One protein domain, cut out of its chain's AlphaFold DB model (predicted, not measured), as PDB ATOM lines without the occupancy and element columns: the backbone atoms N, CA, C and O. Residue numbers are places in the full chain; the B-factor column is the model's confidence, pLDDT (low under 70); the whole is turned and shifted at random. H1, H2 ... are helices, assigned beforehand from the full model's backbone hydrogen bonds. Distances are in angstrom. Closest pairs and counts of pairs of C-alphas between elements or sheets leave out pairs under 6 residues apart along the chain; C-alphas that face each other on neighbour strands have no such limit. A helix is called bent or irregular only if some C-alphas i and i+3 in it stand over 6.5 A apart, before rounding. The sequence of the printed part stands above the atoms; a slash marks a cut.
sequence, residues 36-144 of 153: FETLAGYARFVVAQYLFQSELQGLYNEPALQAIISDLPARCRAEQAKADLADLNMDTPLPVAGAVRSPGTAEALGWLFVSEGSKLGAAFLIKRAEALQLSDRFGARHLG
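Overview. This is residues 36 to 144 of the 153 residues of the protein "Chemotaxis protein CheW" of Pseudomonas syringae pv. spinaceae (UniProt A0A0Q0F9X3). Two long helices, H5 and H1, run side by side in opposite ways, and the shorter H4 packs on H1, apart from H5, with H1 the middle of the three. The short H2 and H3 lie near the end of H1, a long link, residues 88 to 104, swings round H1 from H4 to H5, and residues 131 to 144 fold back after H5. The printed part has 109 residues, with five named helices in the order H1, H2, H3, H4, H5 and no named strand, and its class is all helix. It is compact, with a radius of gyration of the C-alphas of 14.3 A, and spans 40 by 28 by 17 A.

Arrangement. The longest helix, H5, residues 105 to 130, has a kink of 51 degrees near residue 124; it is neither bent nor irregular, but only just: C-alphas 120 and 123 are 6.4 A apart. It touches H1, residues 39 to 60, at a shallow tilt of 27 degrees, opposite ways; their closest C-alphas, Leu 59 and Ala 108, are 6.7 A apart. H1 is the hub, touching three other helices, and has a kink of 33 degrees near residue 54; it is irregular, with C-alphas 55 and 58 7.0 A apart. H4, residues 78 to 87, touches H1 at a shallow tilt of 26 degrees, opposite ways, and the closest C-alphas, Gln 53 and Ala 78, are 4.8 A apart. H3, residues 72 to 75, only just touches H1, with 3 pairs of C-alphas within 8 A and with residue 60 of H1 alone; the closest C-alphas, Tyr 60 and Pro 73, are 5.0 A apart. H2, residues 63 to 66, and H3 touch only at the corner, and only just, with 3 pairs within 8 A; the closest C-alphas, Gln 66 and Leu 72, are 5.8 A apart. H4 is apart from H2, H3 and H5. In H4 every O i to N i+4 pair is within hydrogen-bond range, in H1 16 of 18 and in H5 14 of 22; H2 and H3 are too short for such a pair.

Along the chain. H5 measures 37.6 A from first to last C-alpha, H1 29.4 A and H4 14.3 A. H1 begins at C-alpha 39, (-16.728, -1.380, -9.749). H5 begins at C-alpha 105, (-42.152, 15.103, 13.247), and ends at C-alpha 130, (-18.247, 8.194, -14.970).

Size, cuts and confidence. The two C-alphas farthest apart, those of Thr 38 and Ala 67, are 41.9 A apart. The printed part has no cut. The link from H4 to H5, 17 residues, is long, and the other three are tight. The mean pLDDT of the printed part is 94.2, and no printed residue is under 70.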
ATOM      1  N   PHE A  36     -14.787   4.641  -5.571       96.12
ATOM      2  CA  PHE A  36     -14.726   4.989  -6.992       96.12
ATOM      3  C   PHE A  36     -13.454   4.475  -7.679       96.12
ATOM      4  O   PHE A  36     -13.172   4.880  -8.799       96.12
ATOM      5  N   GLU A  37     -12.666   3.619  -7.019       96.19
ATOM      6  CA  GLU A  37     -11.467   3.020  -7.631       96.19
ATOM      7  C   GLU A  37     -11.783   1.756  -8.431       96.19
ATOM      8  O   GLU A  37     -11.095   1.435  -9.395       96.19
ATOM      9  N   THR A  38     -12.828   1.024  -8.042       97.06
ATOM     10  CA  THR A  38     -13.244  -0.215  -8.706       97.06
ATOM     11  C   THR A  38     -14.760  -0.333  -8.717       97.06
ATOM     12  O   THR A  38     -15.437   0.180  -7.824       97.06
ATOM     13  N   LEU A  39     -15.294  -1.093  -9.678       97.31
ATOM     14  CA  LEU A  39     -16.728  -1.380  -9.749       97.31
ATOM     15  C   LEU A  39     -17.234  -2.094  -8.484       97.31
ATOM     16  O   LEU A  39     -18.302  -1.769  -7.976       97.31
ATOM     17  N   ALA A  40     -16.438  -3.005  -7.915       96.25
ATOM     18  CA  ALA A  40     -16.778  -3.692  -6.668       96.25
ATOM     19  C   ALA A  40     -16.813  -2.740  -5.456       96.25
ATOM     20  O   ALA A  40     -17.659  -2.886  -4.573       96.25
ATOM     21  N   GLY A  41     -15.900  -1.764  -5.398       97.00
ATOM     22  CA  GLY A  41     -15.935  -0.696  -4.394       97.00
ATOM     23  C   GLY A  41     -17.188   0.163  -4.524       97.00
ATOM     24  O   GLY A  41     -17.857   0.436  -3.525       97.00
ATOM     25  N   TYR A  42     -17.546   0.506  -5.759       98.12
ATOM     26  CA  TYR A  42     -18.736   1.290  -6.051       98.12
ATOM     27  C   TYR A  42     -20.026   0.541  -5.712       98.12
ATOM     28  O   TYR A  42     -20.899   1.096  -5.054       98.12
ATOM     29  N   ALA A  43     -20.124  -0.746  -6.046       97.81
ATOM     30  CA  ALA A  43     -21.273  -1.576  -5.697       97.81
ATOM     31  C   ALA A  43     -21.543  -1.597  -4.182       97.81
ATOM     32  O   ALA A  43     -22.685  -1.440  -3.753       97.81
ATOM     33  N   ARG A  44     -20.496  -1.689  -3.345       96.88
ATOM     34  CA  ARG A  44     -20.642  -1.584  -1.879       96.88
ATOM     35  C   ARG A  44     -21.150  -0.214  -1.433       96.88
ATOM     36  O   ARG A  44     -21.934  -0.130  -0.491       96.88
ATOM     37  N   PHE A  45     -20.721   0.850  -2.107       96.81
ATOM     38  CA  PHE A  45     -21.252   2.187  -1.865       96.81
ATOM     39  C   PHE A  45     -22.743   2.270  -2.220       96.81
ATOM     40  O   PHE A  45     -23.521   2.751  -1.400       96.81
ATOM     41  N   VAL A  46     -23.170   1.726  -3.365       98.00
ATOM     42  CA  VAL A  46     -24.595   1.682  -3.744       98.00
ATOM     43  C   VAL A  46     -25.420   0.871  -2.743       98.00
ATOM     44  O   VAL A  46     -26.510   1.304  -2.382       98.00
ATOM     45  N   VAL A  47     -24.898  -0.243  -2.219       97.56
ATOM     46  CA  VAL A  47     -25.559  -1.019  -1.150       97.56
ATOM     47  C   VAL A  47     -25.837  -0.148   0.079       97.56
ATOM     48  O   VAL A  47     -26.966  -0.128   0.569       97.56
ATOM     49  N   ALA A  48     -24.845   0.615   0.550       95.56
ATOM     50  CA  ALA A  48     -25.023   1.515   1.692       95.56
ATOM     51  C   ALA A  48     -26.058   2.619   1.403       95.56
ATOM     52  O   ALA A  48     -26.905   2.917   2.245       95.56
ATOM     53  N   GLN A  49     -26.025   3.187   0.194       95.88
ATOM     54  CA  GLN A  49     -26.975   4.210  -0.246       95.88
ATOM     55  C   GLN A  49     -28.403   3.660  -0.328       95.88
ATOM     56  O   GLN A  49     -29.337   4.323   0.123       95.88
ATOM     57  N   TYR A  50     -28.577   2.453  -0.868       97.38
ATOM     58  CA  TYR A  50     -29.873   1.787  -0.944       97.38
ATOM     59  C   TYR A  50     -30.437   1.512   0.450       97.38
ATOM     60  O   TYR A  50     -31.572   1.899   0.713       97.38
ATOM     61  N   LEU A  51     -29.648   0.914   1.351       95.81
ATOM     62  CA  LEU A  51     -30.089   0.630   2.720       95.81
ATOM     63  C   LEU A  51     -30.571   1.911   3.411       95.81
ATOM     64  O   LEU A  51     -31.724   1.972   3.833       95.81
ATOM     65  N   PHE A  52     -29.760   2.971   3.389       94.56
ATOM     66  CA  PHE A  52     -30.129   4.265   3.964       94.56
ATOM     67  C   PHE A  52     -31.413   4.852   3.352       94.56
ATOM     68  O   PHE A  52     -32.307   5.279   4.077       94.56
ATOM     69  N   GLN A  53     -31.548   4.866   2.023       94.62
ATOM     70  CA  GLN A  53     -32.734   5.432   1.367       94.62
ATOM     71  C   GLN A  53     -33.992   4.580   1.592       94.62
ATOM     72  O   GLN A  53     -35.080   5.131   1.756       94.62
ATOM     73  N   SER A  54     -33.854   3.252   1.618       94.75
ATOM     74  CA  SER A  54     -34.969   2.327   1.834       94.75
ATOM     75  C   SER A  54     -35.562   2.461   3.238       94.75
ATOM     76  O   SER A  54     -36.782   2.473   3.384       94.75
ATOM     77  N   GLU A  55     -34.727   2.681   4.260       93.25
ATOM     78  CA  GLU A  55     -35.185   2.925   5.632       93.25
ATOM     79  C   GLU A  55     -35.995   4.222   5.756       93.25
ATOM     80  O   GLU A  55     -36.950   4.296   6.528       93.25
ATOM     81  N   LEU A  56     -35.656   5.238   4.959       94.62
ATOM     82  CA  LEU A  56     -36.350   6.525   4.970       94.62
ATOM     83  C   LEU A  56     -37.590   6.559   4.073       94.62
ATOM     84  O   LEU A  56     -38.334   7.540   4.118       94.62
ATOM     85  N   GLN A  57     -37.858   5.511   3.285       93.81
ATOM     86  CA  GLN A  57     -38.973   5.491   2.333       93.81
ATOM     87  C   GLN A  57     -40.326   5.734   3.021       93.81
ATOM     88  O   GLN A  57     -41.180   6.415   2.456       93.81
ATOM     89  N   GLY A  58     -40.500   5.261   4.260       94.00
ATOM     90  CA  GLY A  58     -41.685   5.562   5.068       94.00
ATOM     91  C   GLY A  58     -41.857   7.060   5.344       94.00
ATOM     92  O   GLY A  58     -42.952   7.586   5.184       94.00
ATOM     93  N   LEU A  59     -40.772   7.776   5.665       95.88
ATOM     94  CA  LEU A  59     -40.821   9.219   5.931       95.88
ATOM     95  C   LEU A  59     -41.145  10.021   4.669       95.88
ATOM     96  O   LEU A  59     -41.930  10.961   4.721       95.88
ATOM     97  N   TYR A  60     -40.581   9.631   3.525       95.75
ATOM     98  CA  TYR A  60     -40.861  10.299   2.250       95.75
ATOM     99  C   TYR A  60     -42.327  10.180   1.811       95.75
ATOM    100  O   TYR A  60     -42.810  11.021   1.055       95.75
ATOM    101  N   ASN A  61     -43.037   9.159   2.296       95.25
ATOM    102  CA  ASN A  61     -44.441   8.906   1.985       95.25
ATOM    103  C   ASN A  61     -45.393   9.276   3.133       95.25
ATOM    104  O   ASN A  61     -46.598   9.068   3.010       95.25
ATOM    105  N   GLU A  62     -44.902   9.875   4.219       95.69
ATOM    106  CA  GLU A  62     -45.725  10.196   5.385       95.69
ATOM    107  C   GLU A  62     -46.645  11.405   5.112       95.69
ATOM    108  O   GLU A  62     -46.138  12.505   4.856       95.69
ATOM    109  N   PRO A  63     -47.986  11.272   5.201       95.50
ATOM    110  CA  PRO A  63     -48.916  12.350   4.848       95.50
ATOM    111  C   PRO A  63     -48.685  13.653   5.621       95.50
ATOM    112  O   PRO A  63     -48.777  14.742   5.052       95.50
ATOM    113  N   ALA A  64     -48.332  13.560   6.906       94.94
ATOM    114  CA  ALA A  64     -48.050  14.733   7.731       94.94
ATOM    115  C   ALA A  64     -46.814  15.516   7.251       94.94
ATOM    116  O   ALA A  64     -46.769  16.737   7.390       94.94
ATOM    117  N   LEU A  65     -45.820  14.835   6.670       96.44
ATOM    118  CA  LEU A  65     -44.626  15.472   6.110       96.44
ATOM    119  C   LEU A  65     -44.891  16.005   4.700       96.44
ATOM    120  O   LEU A  65     -44.418  17.091   4.374       96.44
ATOM    121  N   GLN A  66     -45.714  15.315   3.907       96.38
ATOM    122  CA  GLN A  66     -46.170  15.804   2.599       96.38
ATOM    123  C   GLN A  66     -46.993  17.097   2.708       96.38
ATOM    124  O   GLN A  66     -46.910  17.965   1.844       96.38
ATOM    125  N   ALA A  67     -47.739  17.272   3.802       95.94
ATOM    126  CA  ALA A  67     -48.436  18.526   4.085       95.94
ATOM    127  C   ALA A  67     -47.479  19.717   4.316       95.94
ATOM    128  O   ALA A  67     -47.896  20.867   4.194       95.94
ATOM    129  N   ILE A  68     -46.208  19.455   4.648       95.12
ATOM    130  CA  ILE A  68     -45.158  20.466   4.849       95.12
ATOM    131  C   ILE A  68     -44.308  20.627   3.577       95.12
ATOM    132  O   ILE A  68     -43.939  21.744   3.221       95.12
ATOM    133  N   ILE A  69     -43.991  19.516   2.904       94.50
ATOM    134  CA  ILE A  69     -43.141  19.438   1.710       94.50
ATOM    135  C   ILE A  69     -43.931  18.688   0.630       94.50
ATOM    136  O   ILE A  69     -43.946  17.459   0.594       94.50
ATOM    137  N   SER A  70     -44.624  19.422  -0.236       93.06
ATOM    138  CA  SER A  70     -45.631  18.851  -1.145       93.06
ATOM    139  C   SER A  70     -45.074  17.881  -2.192       93.06
ATOM    140  O   SER A  70     -45.789  16.989  -2.639       93.06
ATOM    141  N   ASP A  71     -43.808  18.026  -2.578       93.88
ATOM    142  CA  ASP A  71     -43.124  17.172  -3.553       93.88
ATOM    143  C   ASP A  71     -42.276  16.064  -2.899       93.88
ATOM    144  O   ASP A  71     -41.503  15.389  -3.580       93.88
ATOM    145  N   LEU A  72     -42.423  15.849  -1.585       94.62
ATOM    146  CA  LEU A  72     -41.577  14.940  -0.812       94.62
ATOM    147  C   LEU A  72     -41.466  13.523  -1.401       94.62
ATOM    148  O   LEU A  72     -40.336  13.050  -1.525       94.62
ATOM    149  N   PRO A  73     -42.546  12.842  -1.838       94.25
ATOM    150  CA  PRO A  73     -42.430  11.470  -2.338       94.25
ATOM    151  C   PRO A  73     -41.493  11.350  -3.547       94.25
ATOM    152  O   PRO A  73     -40.745  10.381  -3.663       94.25
ATOM    153  N   ALA A  74     -41.468  12.370  -4.410       92.31
ATOM    154  CA  ALA A  74     -40.622  12.407  -5.601       92.31
ATOM    155  C   ALA A  74     -39.127  12.599  -5.281       92.31
ATOM    156  O   ALA A  74     -38.275  12.398  -6.146       92.31
ATOM    157  N   ARG A  75     -38.791  12.984  -4.044       92.94
ATOM    158  CA  ARG A  75     -37.414  13.231  -3.599       92.94
ATOM    159  C   ARG A  75     -36.695  11.959  -3.139       92.94
ATOM    160  O   ARG A  75     -35.462  11.976  -3.075       92.94
ATOM    161  N   CYS A  76     -37.411  10.884  -2.813       94.12
ATOM    162  CA  CYS A  76     -36.806   9.630  -2.362       94.12
ATOM    163  C   CYS A  76     -35.959   8.991  -3.474       94.12
ATOM    164  O   CYS A  76     -36.401   8.924  -4.619       94.12
ATOM    165  N   ARG A  77     -34.756   8.494  -3.140       95.12
ATOM    166  CA  ARG A  77     -33.836   7.876  -4.120       95.12
ATOM    167  C   ARG A  77     -33.727   6.353  -4.022       95.12
ATOM    168  O   ARG A  77     -32.847   5.762  -4.648       95.12
ATOM    169  N   ALA A  78     -34.578   5.716  -3.216       95.75
ATOM    170  CA  ALA A  78     -34.506   4.279  -2.954       95.75
ATOM    171  C   ALA A  78     -34.680   3.447  -4.235       95.75
ATOM    172  O   ALA A  78     -33.904   2.525  -4.473       95.75
ATOM    173  N   GLU A  79     -35.635   3.811  -5.096       96.56
ATOM    174  CA  GLU A  79     -35.878   3.093  -6.354       96.56
ATOM    175  C   GLU A  79     -34.733   3.277  -7.358       96.56
ATOM    176  O   GLU A  79     -34.335   2.325  -8.023       96.56
ATOM    177  N   GLN A  80     -34.136   4.472  -7.429       97.38
ATOM    178  CA  GLN A  80     -32.963   4.719  -8.269       97.38
ATOM    179  C   GLN A  80     -31.762   3.900  -7.784       97.38
ATOM    180  O   GLN A  80     -31.108   3.255  -8.596       97.38
ATOM    181  N   ALA A  81     -31.506   3.868  -6.472       97.81
ATOM    182  CA  ALA A  81     -30.422   3.066  -5.903       97.81
ATOM    183  C   ALA A  81     -30.660   1.559  -6.095       97.81
ATOM    184  O   ALA A  81     -29.722   0.814  -6.357       97.81
ATOM    185  N   LYS A  82     -31.915   1.103  -6.022       98.31
ATOM    186  CA  LYS A  82     -32.286  -0.288  -6.309       98.31
ATOM    187  C   LYS A  82     -32.043  -0.659  -7.774       98.31
ATOM    188  O   LYS A  82     -31.514  -1.731  -8.049       98.31
ATOM    189  N   ALA A  83     -32.404   0.223  -8.707       98.44
ATOM    190  CA  ALA A  83     -32.106   0.034 -10.124       98.44
ATOM    191  C   ALA A  83     -30.590   0.016 -10.384       98.44
ATOM    192  O   ALA A  83     -30.120  -0.805 -11.164       98.44
ATOM    193  N   ASP A  84     -29.821   0.846  -9.676       98.62
ATOM    194  CA  ASP A  84     -28.359   0.831  -9.755       98.62
ATOM    195  C   ASP A  84     -27.760  -0.495  -9.261       98.62
ATOM    196  O   ASP A  84     -26.837  -1.012  -9.883       98.62
ATOM    197  N   LEU A  85     -28.299  -1.089  -8.187       98.56
ATOM    198  CA  LEU A  85     -27.895  -2.434  -7.752       98.56
ATOM    199  C   LEU A  85     -28.145  -3.478  -8.847       98.56
ATOM    200  O   LEU A  85     -27.268  -4.299  -9.107       98.56
ATOM    201  N   ALA A  86     -29.297  -3.414  -9.518       98.44
ATOM    202  CA  ALA A  86     -29.619  -4.321 -10.616       98.44
ATOM    203  C   ALA A  86     -28.672  -4.140 -11.816       98.44
ATOM    204  O   ALA A  86     -28.154  -5.130 -12.330       98.44
ATOM    205  N   ASP A  87     -28.378  -2.895 -12.212       98.50
ATOM    206  CA  ASP A  87     -27.410  -2.575 -13.276       98.50
ATOM    207  C   ASP A  87     -26.002  -3.130 -12.946       98.50
ATOM    208  O   ASP A  87     -25.255  -3.545 -13.834       98.50
ATOM    209  N   LEU A  88     -25.652  -3.192 -11.656       97.94
ATOM    210  CA  LEU A  88     -24.386  -3.726 -11.145       97.94
ATOM    211  C   LEU A  88     -24.408  -5.240 -10.861       97.94
ATOM    212  O   LEU A  88     -23.415  -5.769 -10.362       97.94
ATOM    213  N   ASN A  89     -25.499  -5.941 -11.188       97.38
ATOM    214  CA  ASN A  89     -25.718  -7.363 -10.881       97.38
ATOM    215  C   ASN A  89     -25.575  -7.703  -9.386       97.38
ATOM    216  O   ASN A  89     -25.058  -8.759  -9.022       97.38
ATOM    217  N   MET A  90     -26.016  -6.796  -8.517       97.88
ATOM    218  CA  MET A  90     -26.038  -6.990  -7.073       97.88
ATOM    219  C   MET A  90     -27.440  -7.370  -6.607       97.88
ATOM    220  O   MET A  90     -28.434  -6.772  -7.026       97.88
ATOM    221  N   ASP A  91     -27.514  -8.307  -5.665       96.06
ATOM    222  CA  ASP A  91     -28.762  -8.590  -4.967       96.06
ATOM    223  C   ASP A  91     -29.211  -7.384  -4.135       96.06
ATOM    224  O   ASP A  91     -28.404  -6.619  -3.596       96.06
ATOM    225  N   THR A  92     -30.527  -7.233  -3.989       96.38
ATOM    226  CA  THR A  92     -31.081  -6.252  -3.054       96.38
ATOM    227  C   THR A  92     -30.788  -6.720  -1.622       96.38
ATOM    228  O   THR A  92     -31.243  -7.803  -1.245       96.38
ATOM    229  N   PRO A  93     -30.040  -5.949  -0.811       95.62
ATOM    230  CA  PRO A  93     -29.678  -6.367   0.537       95.62
ATOM    231  C   PRO A  93     -30.914  -6.422   1.440       95.62
ATOM    232  O   PRO A  93     -31.857  -5.642   1.290       95.62
ATOM    233  N   LEU A  94     -30.886  -7.332   2.413       93.25
ATOM    234  CA  LEU A  94     -31.915  -7.387   3.448       93.25
ATOM    235  C   LEU A  94     -31.823  -6.157   4.367       93.25
ATOM    236  O   LEU A  94     -30.716  -5.667   4.614       93.25
ATOM    237  N   PRO A  95     -32.955  -5.684   4.918       88.50
ATOM    238  CA  PRO A  95     -32.956  -4.617   5.911       88.50
ATOM    239  C   PRO A  95     -32.061  -4.945   7.110       88.50
ATOM    240  O   PRO A  95     -32.021  -6.085   7.579       88.50
ATOM    241  N   VAL A  96     -31.382  -3.927   7.636       86.06
ATOM    242  CA  VAL A  96     -30.546  -4.043   8.835       86.06
ATOM    243  C   VAL A  96     -31.331  -3.659  10.091       86.06
ATOM    244  O   VAL A  96     -32.331  -2.941  10.047       86.06
ATOM    245  N   ALA A  97     -30.908  -4.178  11.244       86.38
ATOM    246  CA  ALA A  97     -31.511  -3.806  12.519       86.38
ATOM    247  C   ALA A  97     -31.173  -2.349  12.881       86.38
ATOM    248  O   ALA A  97     -30.077  -1.875  12.595       86.38
ATOM    249  N   GLY A  98     -32.093  -1.670  13.571       82.19
ATOM    250  CA  GLY A  98     -31.895  -0.288  14.029       82.19
ATOM    251  C   GLY A  98     -32.498   0.789  13.126       82.19
ATOM    252  O   GLY A  98     -32.314   1.969  13.411       82.19
ATOM    253  N   ALA A  99     -33.246   0.396  12.090       81.00
ATOM    254  CA  ALA A  99     -33.961   1.324  11.224       81.00
ATOM    255  C   ALA A  99     -34.876   2.282  12.007       81.00
ATOM    256  O   ALA A  99     -35.483   1.925  13.026       81.00
ATOM    257  N   VAL A 100     -35.015   3.493  11.471       83.81
ATOM    258  CA  VAL A 100     -35.877   4.553  11.997       83.81
ATOM    259  C   VAL A 100     -37.328   4.078  12.028       83.81
ATOM    260  O   VAL A 100     -37.911   3.748  10.997       83.81
ATOM    261  N   ARG A 101     -37.937   4.042  13.217       84.06
ATOM    262  CA  ARG A 101     -39.310   3.555  13.410       84.06
ATOM    263  C   ARG A 101     -40.192   4.641  13.994       84.06
ATOM    264  O   ARG A 101     -40.038   4.990  15.158       84.06
ATOM    265  N   SER A 102     -41.130   5.127  13.183       84.69
ATOM    266  CA  SER A 102     -42.169   6.085  13.589       84.69
ATOM    267  C   SER A 102     -41.633   7.274  14.411       84.69
ATOM    268  O   SER A 102     -42.123   7.520  15.516       84.69
ATOM    269  N   PRO A 103     -40.619   8.004  13.909       93.88
ATOM    270  CA  PRO A 103     -40.056   9.143  14.619       93.88
ATOM    271  C   PRO A 103     -41.099  10.254  14.754       93.88
ATOM    272  O   PRO A 103     -41.978  10.421  13.903       93.88
ATOM    273  N   GLY A 104     -40.974  11.074  15.798       95.06
ATOM    274  CA  GLY A 104     -41.759  12.306  15.887       95.06
ATOM    275  C   GLY A 104     -41.416  13.262  14.737       95.06
ATOM    276  O   GLY A 104     -40.319  13.215  14.182       95.06
ATOM    277  N   THR A 105     -42.317  14.191  14.399       94.62
ATOM    278  CA  THR A 105     -42.152  15.103  13.247       94.62
ATOM    279  C   THR A 105     -40.813  15.849  13.242       94.62
ATOM    280  O   THR A 105     -40.193  15.993  12.193       94.62
ATOM    281  N   ALA A 106     -40.337  16.308  14.403       94.31
ATOM    282  CA  ALA A 106     -39.063  17.022  14.501       94.31
ATOM    283  C   ALA A 106     -37.857  16.138  14.142       94.31
ATOM    284  O   ALA A 106     -36.953  16.586  13.440       94.31
ATOM    285  N   GLU A 107     -37.858  14.886  14.597       95.94
ATOM    286  CA  GLU A 107     -36.815  13.912  14.279       95.94
ATOM    287  C   GLU A 107     -36.900  13.481  12.811       95.94
ATOM    288  O   GLU A 107     -35.880  13.448  12.126       95.94
ATOM    289  N   ALA A 108     -38.111  13.262  12.289       96.50
ATOM    290  CA  ALA A 108     -38.327  12.954  10.879       96.50
ATOM    291  C   ALA A 108     -37.777  14.055   9.955       96.50
ATOM    292  O   ALA A 108     -37.092  13.766   8.977       96.50
ATOM    293  N   LEU A 109     -38.001  15.329  10.300       96.19
ATOM    294  CA  LEU A 109     -37.417  16.465   9.579       96.19
ATOM    295  C   LEU A 109     -35.884  16.503   9.681       96.19
ATOM    296  O   LEU A 109     -35.228  16.948   8.743       96.19
ATOM    297  N   GLY A 110     -35.304  16.024  10.784       96.44
ATOM    298  CA  GLY A 110     -33.858  15.839  10.921       96.44
ATOM    299  C   GLY A 110     -33.310  14.769   9.971       96.44
ATOM    300  O   GLY A 110     -32.324  15.013   9.279       96.44
ATOM    301  N   TRP A 111     -33.984  13.619   9.870       96.50
ATOM    302  CA  TRP A 111     -33.640  12.568   8.904       96.50
ATOM    303  C   TRP A 111     -33.748  13.053   7.459       96.50
ATOM    304  O   TRP A 111     -32.829  12.838   6.666       96.50
ATOM    305  N   LEU A 112     -34.829  13.764   7.125       96.06
ATOM    306  CA  LEU A 112     -34.997  14.371   5.806       96.06
ATOM    307  C   LEU A 112     -33.911  15.412   5.521       96.06
ATOM    308  O   LEU A 112     -33.358  15.407   4.429       96.06
ATOM    309  N   PHE A 113     -33.534  16.242   6.497       95.69
ATOM    310  CA  PHE A 113     -32.429  17.192   6.341       95.69
ATOM    311  C   PHE A 113     -31.114  16.491   5.963       95.69
ATOM    312  O   PHE A 113     -30.436  16.923   5.032       95.69
ATOM    313  N   VAL A 114     -30.771  15.383   6.632       95.12
ATOM    314  CA  VAL A 114     -29.568  14.597   6.306       95.12
ATOM    315  C   VAL A 114     -29.685  13.955   4.921       95.12
ATOM    316  O   VAL A 114     -28.757  14.044   4.114       95.12
ATOM    317  N   SER A 115     -30.826  13.330   4.617       94.69
ATOM    318  CA  SER A 115     -31.031  12.644   3.340       94.69
ATOM    319  C   SER A 115     -31.014  13.605   2.151       94.69
ATOM    320  O   SER A 115     -30.298  13.358   1.176       94.69
ATOM    321  N   GLU A 116     -31.724  14.731   2.240       93.12
ATOM    322  CA  GLU A 116     -31.725  15.766   1.205       93.12
ATOM    323  C   GLU A 116     -30.344  16.423   1.080       93.12
ATOM    324  O   GLU A 116     -29.835  16.573  -0.031       93.12
ATOM    325  N   GLY A 117     -29.671  16.709   2.202       90.69
ATOM    326  CA  GLY A 117     -28.317  17.269   2.210       90.69
ATOM    327  C   GLY A 117     -27.283  16.378   1.511       90.69
ATOM    328  O   GLY A 117     -26.412  16.881   0.799       90.69
ATOM    329  N   SER A 118     -27.420  15.049   1.609       89.19
ATOM    330  CA  SER A 118     -26.522  14.094   0.938       89.19
ATOM    331  C   SER A 118     -26.523  14.209  -0.600       89.19
ATOM    332  O   SER A 118     -25.584  13.759  -1.261       89.19
ATOM    333  N   LYS A 119     -27.548  14.840  -1.198       85.56
ATOM    334  CA  LYS A 119     -27.663  15.048  -2.652       85.56
ATOM    335  C   LYS A 119     -26.741  16.147  -3.174       85.56
ATOM    336  O   LYS A 119     -26.345  16.097  -4.337       85.56
ATOM    337  N   LEU A 120     -26.357  17.111  -2.334       79.31
ATOM    338  CA  LEU A 120     -25.468  18.209  -2.735       79.31
ATOM    339  C   LEU A 120     -24.087  17.683  -3.155       79.31
ATOM    340  O   LEU A 120     -23.536  18.110  -4.169       79.31
ATOM    341  N   GLY A 121     -23.569  16.684  -2.434       80.19
ATOM    342  CA  GLY A 121     -22.320  16.006  -2.788       80.19
ATOM    343  C   GLY A 121     -22.421  15.140  -4.049       80.19
ATOM    344  O   GLY A 121     -21.414  14.911  -4.719       80.19
ATOM    345  N   ALA A 122     -23.623  14.693  -4.429       84.50
ATOM    346  CA  ALA A 122     -23.821  13.748  -5.530       84.50
ATOM    347  C   ALA A 122     -23.366  14.294  -6.894       84.50
ATOM    348  O   ALA A 122     -22.906  13.522  -7.731       84.50
ATOM    349  N   ALA A 123     -23.396  15.618  -7.094       83.06
ATOM    350  CA  ALA A 123     -22.869  16.263  -8.301       83.06
ATOM    351  C   ALA A 123     -21.363  16.019  -8.510       83.06
ATOM    352  O   ALA A 123     -20.891  15.943  -9.643       83.06
ATOM    353  N   PHE A 124     -20.601  15.891  -7.422       86.25
ATOM    354  CA  PHE A 124     -19.184  15.540  -7.485       86.25
ATOM    355  C   PHE A 124     -18.991  14.031  -7.633       86.25
ATOM    356  O   PHE A 124     -18.075  13.592  -8.324       86.25
ATOM    357  N   LEU A 125     -19.858  13.234  -7.005       91.62
ATOM    358  CA  LEU A 125     -19.761  11.777  -7.040       91.62
ATOM    359  C   LEU A 125     -20.115  11.193  -8.413       91.62
ATOM    360  O   LEU A 125     -19.446  10.257  -8.837       91.62
ATOM    361  N   ILE A 126     -21.096  11.755  -9.133       93.06
ATOM    362  CA  ILE A 126     -21.458  11.263 -10.475       93.06
ATOM    363  C   ILE A 126     -20.268  11.355 -11.441       93.06
ATOM    364  O   ILE A 126     -19.961  10.380 -12.115       93.06
ATOM    365  N   LYS A 127     -19.492  12.447 -11.389       92.62
ATOM    366  CA  LYS A 127     -18.267  12.615 -12.193       92.62
ATOM    367  C   LYS A 127     -17.200  11.560 -11.898       92.62
ATOM    368  O   LYS A 127     -16.397  11.218 -12.756       92.62
ATOM    369  N   ARG A 128     -17.158  11.047 -10.665       95.00
ATOM    370  CA  ARG A 128     -16.250   9.952 -10.294       95.00
ATOM    371  C   ARG A 128     -16.785   8.600 -10.759       95.00
ATOM    372  O   ARG A 128     -15.993   7.746 -11.133       95.00
ATOM    373  N   ALA A 129     -18.103   8.411 -10.749       96.69
ATOM    374  CA  ALA A 129     -18.750   7.203 -11.258       96.69
ATOM    375  C   ALA A 129     -18.588   7.063 -12.785       96.69
ATOM    376  O   ALA A 129     -18.421   5.951 -13.279       96.69
ATOM    377  N   GLU A 130     -18.534   8.176 -13.524       96.31
ATOM    378  CA  GLU A 130     -18.247   8.194 -14.970       96.31
ATOM    379  C   GLU A 130     -16.903   7.530 -15.318       96.31
ATOM    380  O   GLU A 130     -16.801   6.842 -16.332       96.31
ATOM    381  N   ALA A 131     -15.886   7.650 -14.454       96.44
ATOM    382  CA  ALA A 131     -14.598   6.971 -14.637       96.44
ATOM    383  C   ALA A 131     -14.708   5.433 -14.563       96.44
ATOM    384  O   ALA A 131     -13.840   4.727 -15.069       96.44
ATOM    385  N   LEU A 132     -15.790   4.920 -13.969       97.31
ATOM    386  CA  LEU A 132     -16.156   3.503 -13.929       97.31
ATOM    387  C   LEU A 132     -17.181   3.131 -15.015       97.31
ATOM    388  O   LEU A 132     -17.771   2.057 -14.944       97.31
ATOM    389  N   GLN A 133     -17.395   4.001 -16.010       97.44
ATOM    390  CA  GLN A 133     -18.374   3.831 -17.094       97.44
ATOM    391  C   GLN A 133     -19.837   3.781 -16.617       97.44
ATOM    392  O   GLN A 133     -20.697   3.199 -17.276       97.44
ATOM    393  N   LEU A 134     -20.132   4.417 -15.480       98.12
ATOM    394  CA  LEU A 134     -21.481   4.530 -14.926       98.12
ATOM    395  C   LEU A 134     -22.092   5.897 -15.240       98.12
ATOM    396  O   LEU A 134     -21.387   6.871 -15.499       98.12
ATOM    397  N   SER A 135     -23.420   5.982 -15.210       96.88
ATOM    398  CA  SER A 135     -24.155   7.216 -15.493       96.88
ATOM    399  C   SER A 135     -25.498   7.265 -14.767       96.88
ATOM    400  O   SER A 135     -25.975   6.273 -14.219       96.88
ATOM    401  N   ASP A 136     -26.167   8.411 -14.844       94.88
ATOM    402  CA  ASP A 136     -27.551   8.588 -14.389       94.88
ATOM    403  C   ASP A 136     -28.576   7.699 -15.125       94.88
ATOM    404  O   ASP A 136     -29.752   7.668 -14.765       94.88
ATOM    405  N   ARG A 137     -28.134   6.960 -16.150       96.25
ATOM    406  CA  ARG A 137     -28.925   5.994 -16.915       96.25
ATOM    407  C   ARG A 137     -28.434   4.558 -16.792       96.25
ATOM    408  O   ARG A 137     -29.060   3.688 -17.395       96.25
ATOM    409  N   PHE A 138     -27.357   4.305 -16.053       97.88
ATOM    410  CA  PHE A 138     -26.827   2.965 -15.814       97.88
ATOM    411  C   PHE A 138     -25.920   2.956 -14.580       97.88
ATOM    412  O   PHE A 138     -24.849   3.567 -14.593       97.88
ATOM    413  N   GLY A 139     -26.353   2.287 -13.514       97.62
ATOM    414  CA  GLY A 139     -25.566   2.059 -12.300       97.62
ATOM    415  C   GLY A 139     -25.307   3.280 -11.410       97.62
ATOM    416  O   GLY A 139     -24.793   3.094 -10.315       97.62
ATOM    417  N   ALA A 140     -25.654   4.509 -11.809       97.88
ATOM    418  CA  ALA A 140     -25.510   5.709 -10.976       97.88
ATOM    419  C   ALA A 140     -26.727   6.660 -11.022       97.88
ATOM    420  O   ALA A 140     -26.600   7.867 -10.789       97.88
ATOM    421  N   ARG A 141     -27.927   6.131 -11.282       96.94
ATOM    422  CA  ARG A 141     -29.215   6.850 -11.287       96.94
ATOM    423  C   ARG A 141     -29.447   7.616  -9.988       96.94
ATOM    424  O   ARG A 141     -29.929   8.744 -10.024       96.94
ATOM    425  N   HIS A 142     -29.065   7.054  -8.839       95.62
ATOM    426  CA  HIS A 142     -29.247   7.700  -7.531       95.62
ATOM    427  C   HIS A 142     -28.357   8.940  -7.320       95.62
ATOM    428  O   HIS A 142     -28.587   9.718  -6.388       95.62
ATOM    429  N   LEU A 143     -27.327   9.136  -8.151       95.12
ATOM    430  CA  LEU A 143     -26.485  10.340  -8.164       95.12
ATOM    431  C   LEU A 143     -26.936  11.368  -9.217       95.12
ATOM    432  O   LEU A 143     -26.416  12.493  -9.246       95.12
ATOM    433  N   GLY A 144     -27.903  10.984 -10.059       90.06
ATOM    434  CA  GLY A 144     -28.508  11.821 -11.084       90.06
ATOM    435  C   GLY A 144     -29.088  13.118 -10.524       90.06
ATOM    436  O   GLY A 144     -29.350  13.268  -9.326       90.06
TER     437      GLY A 144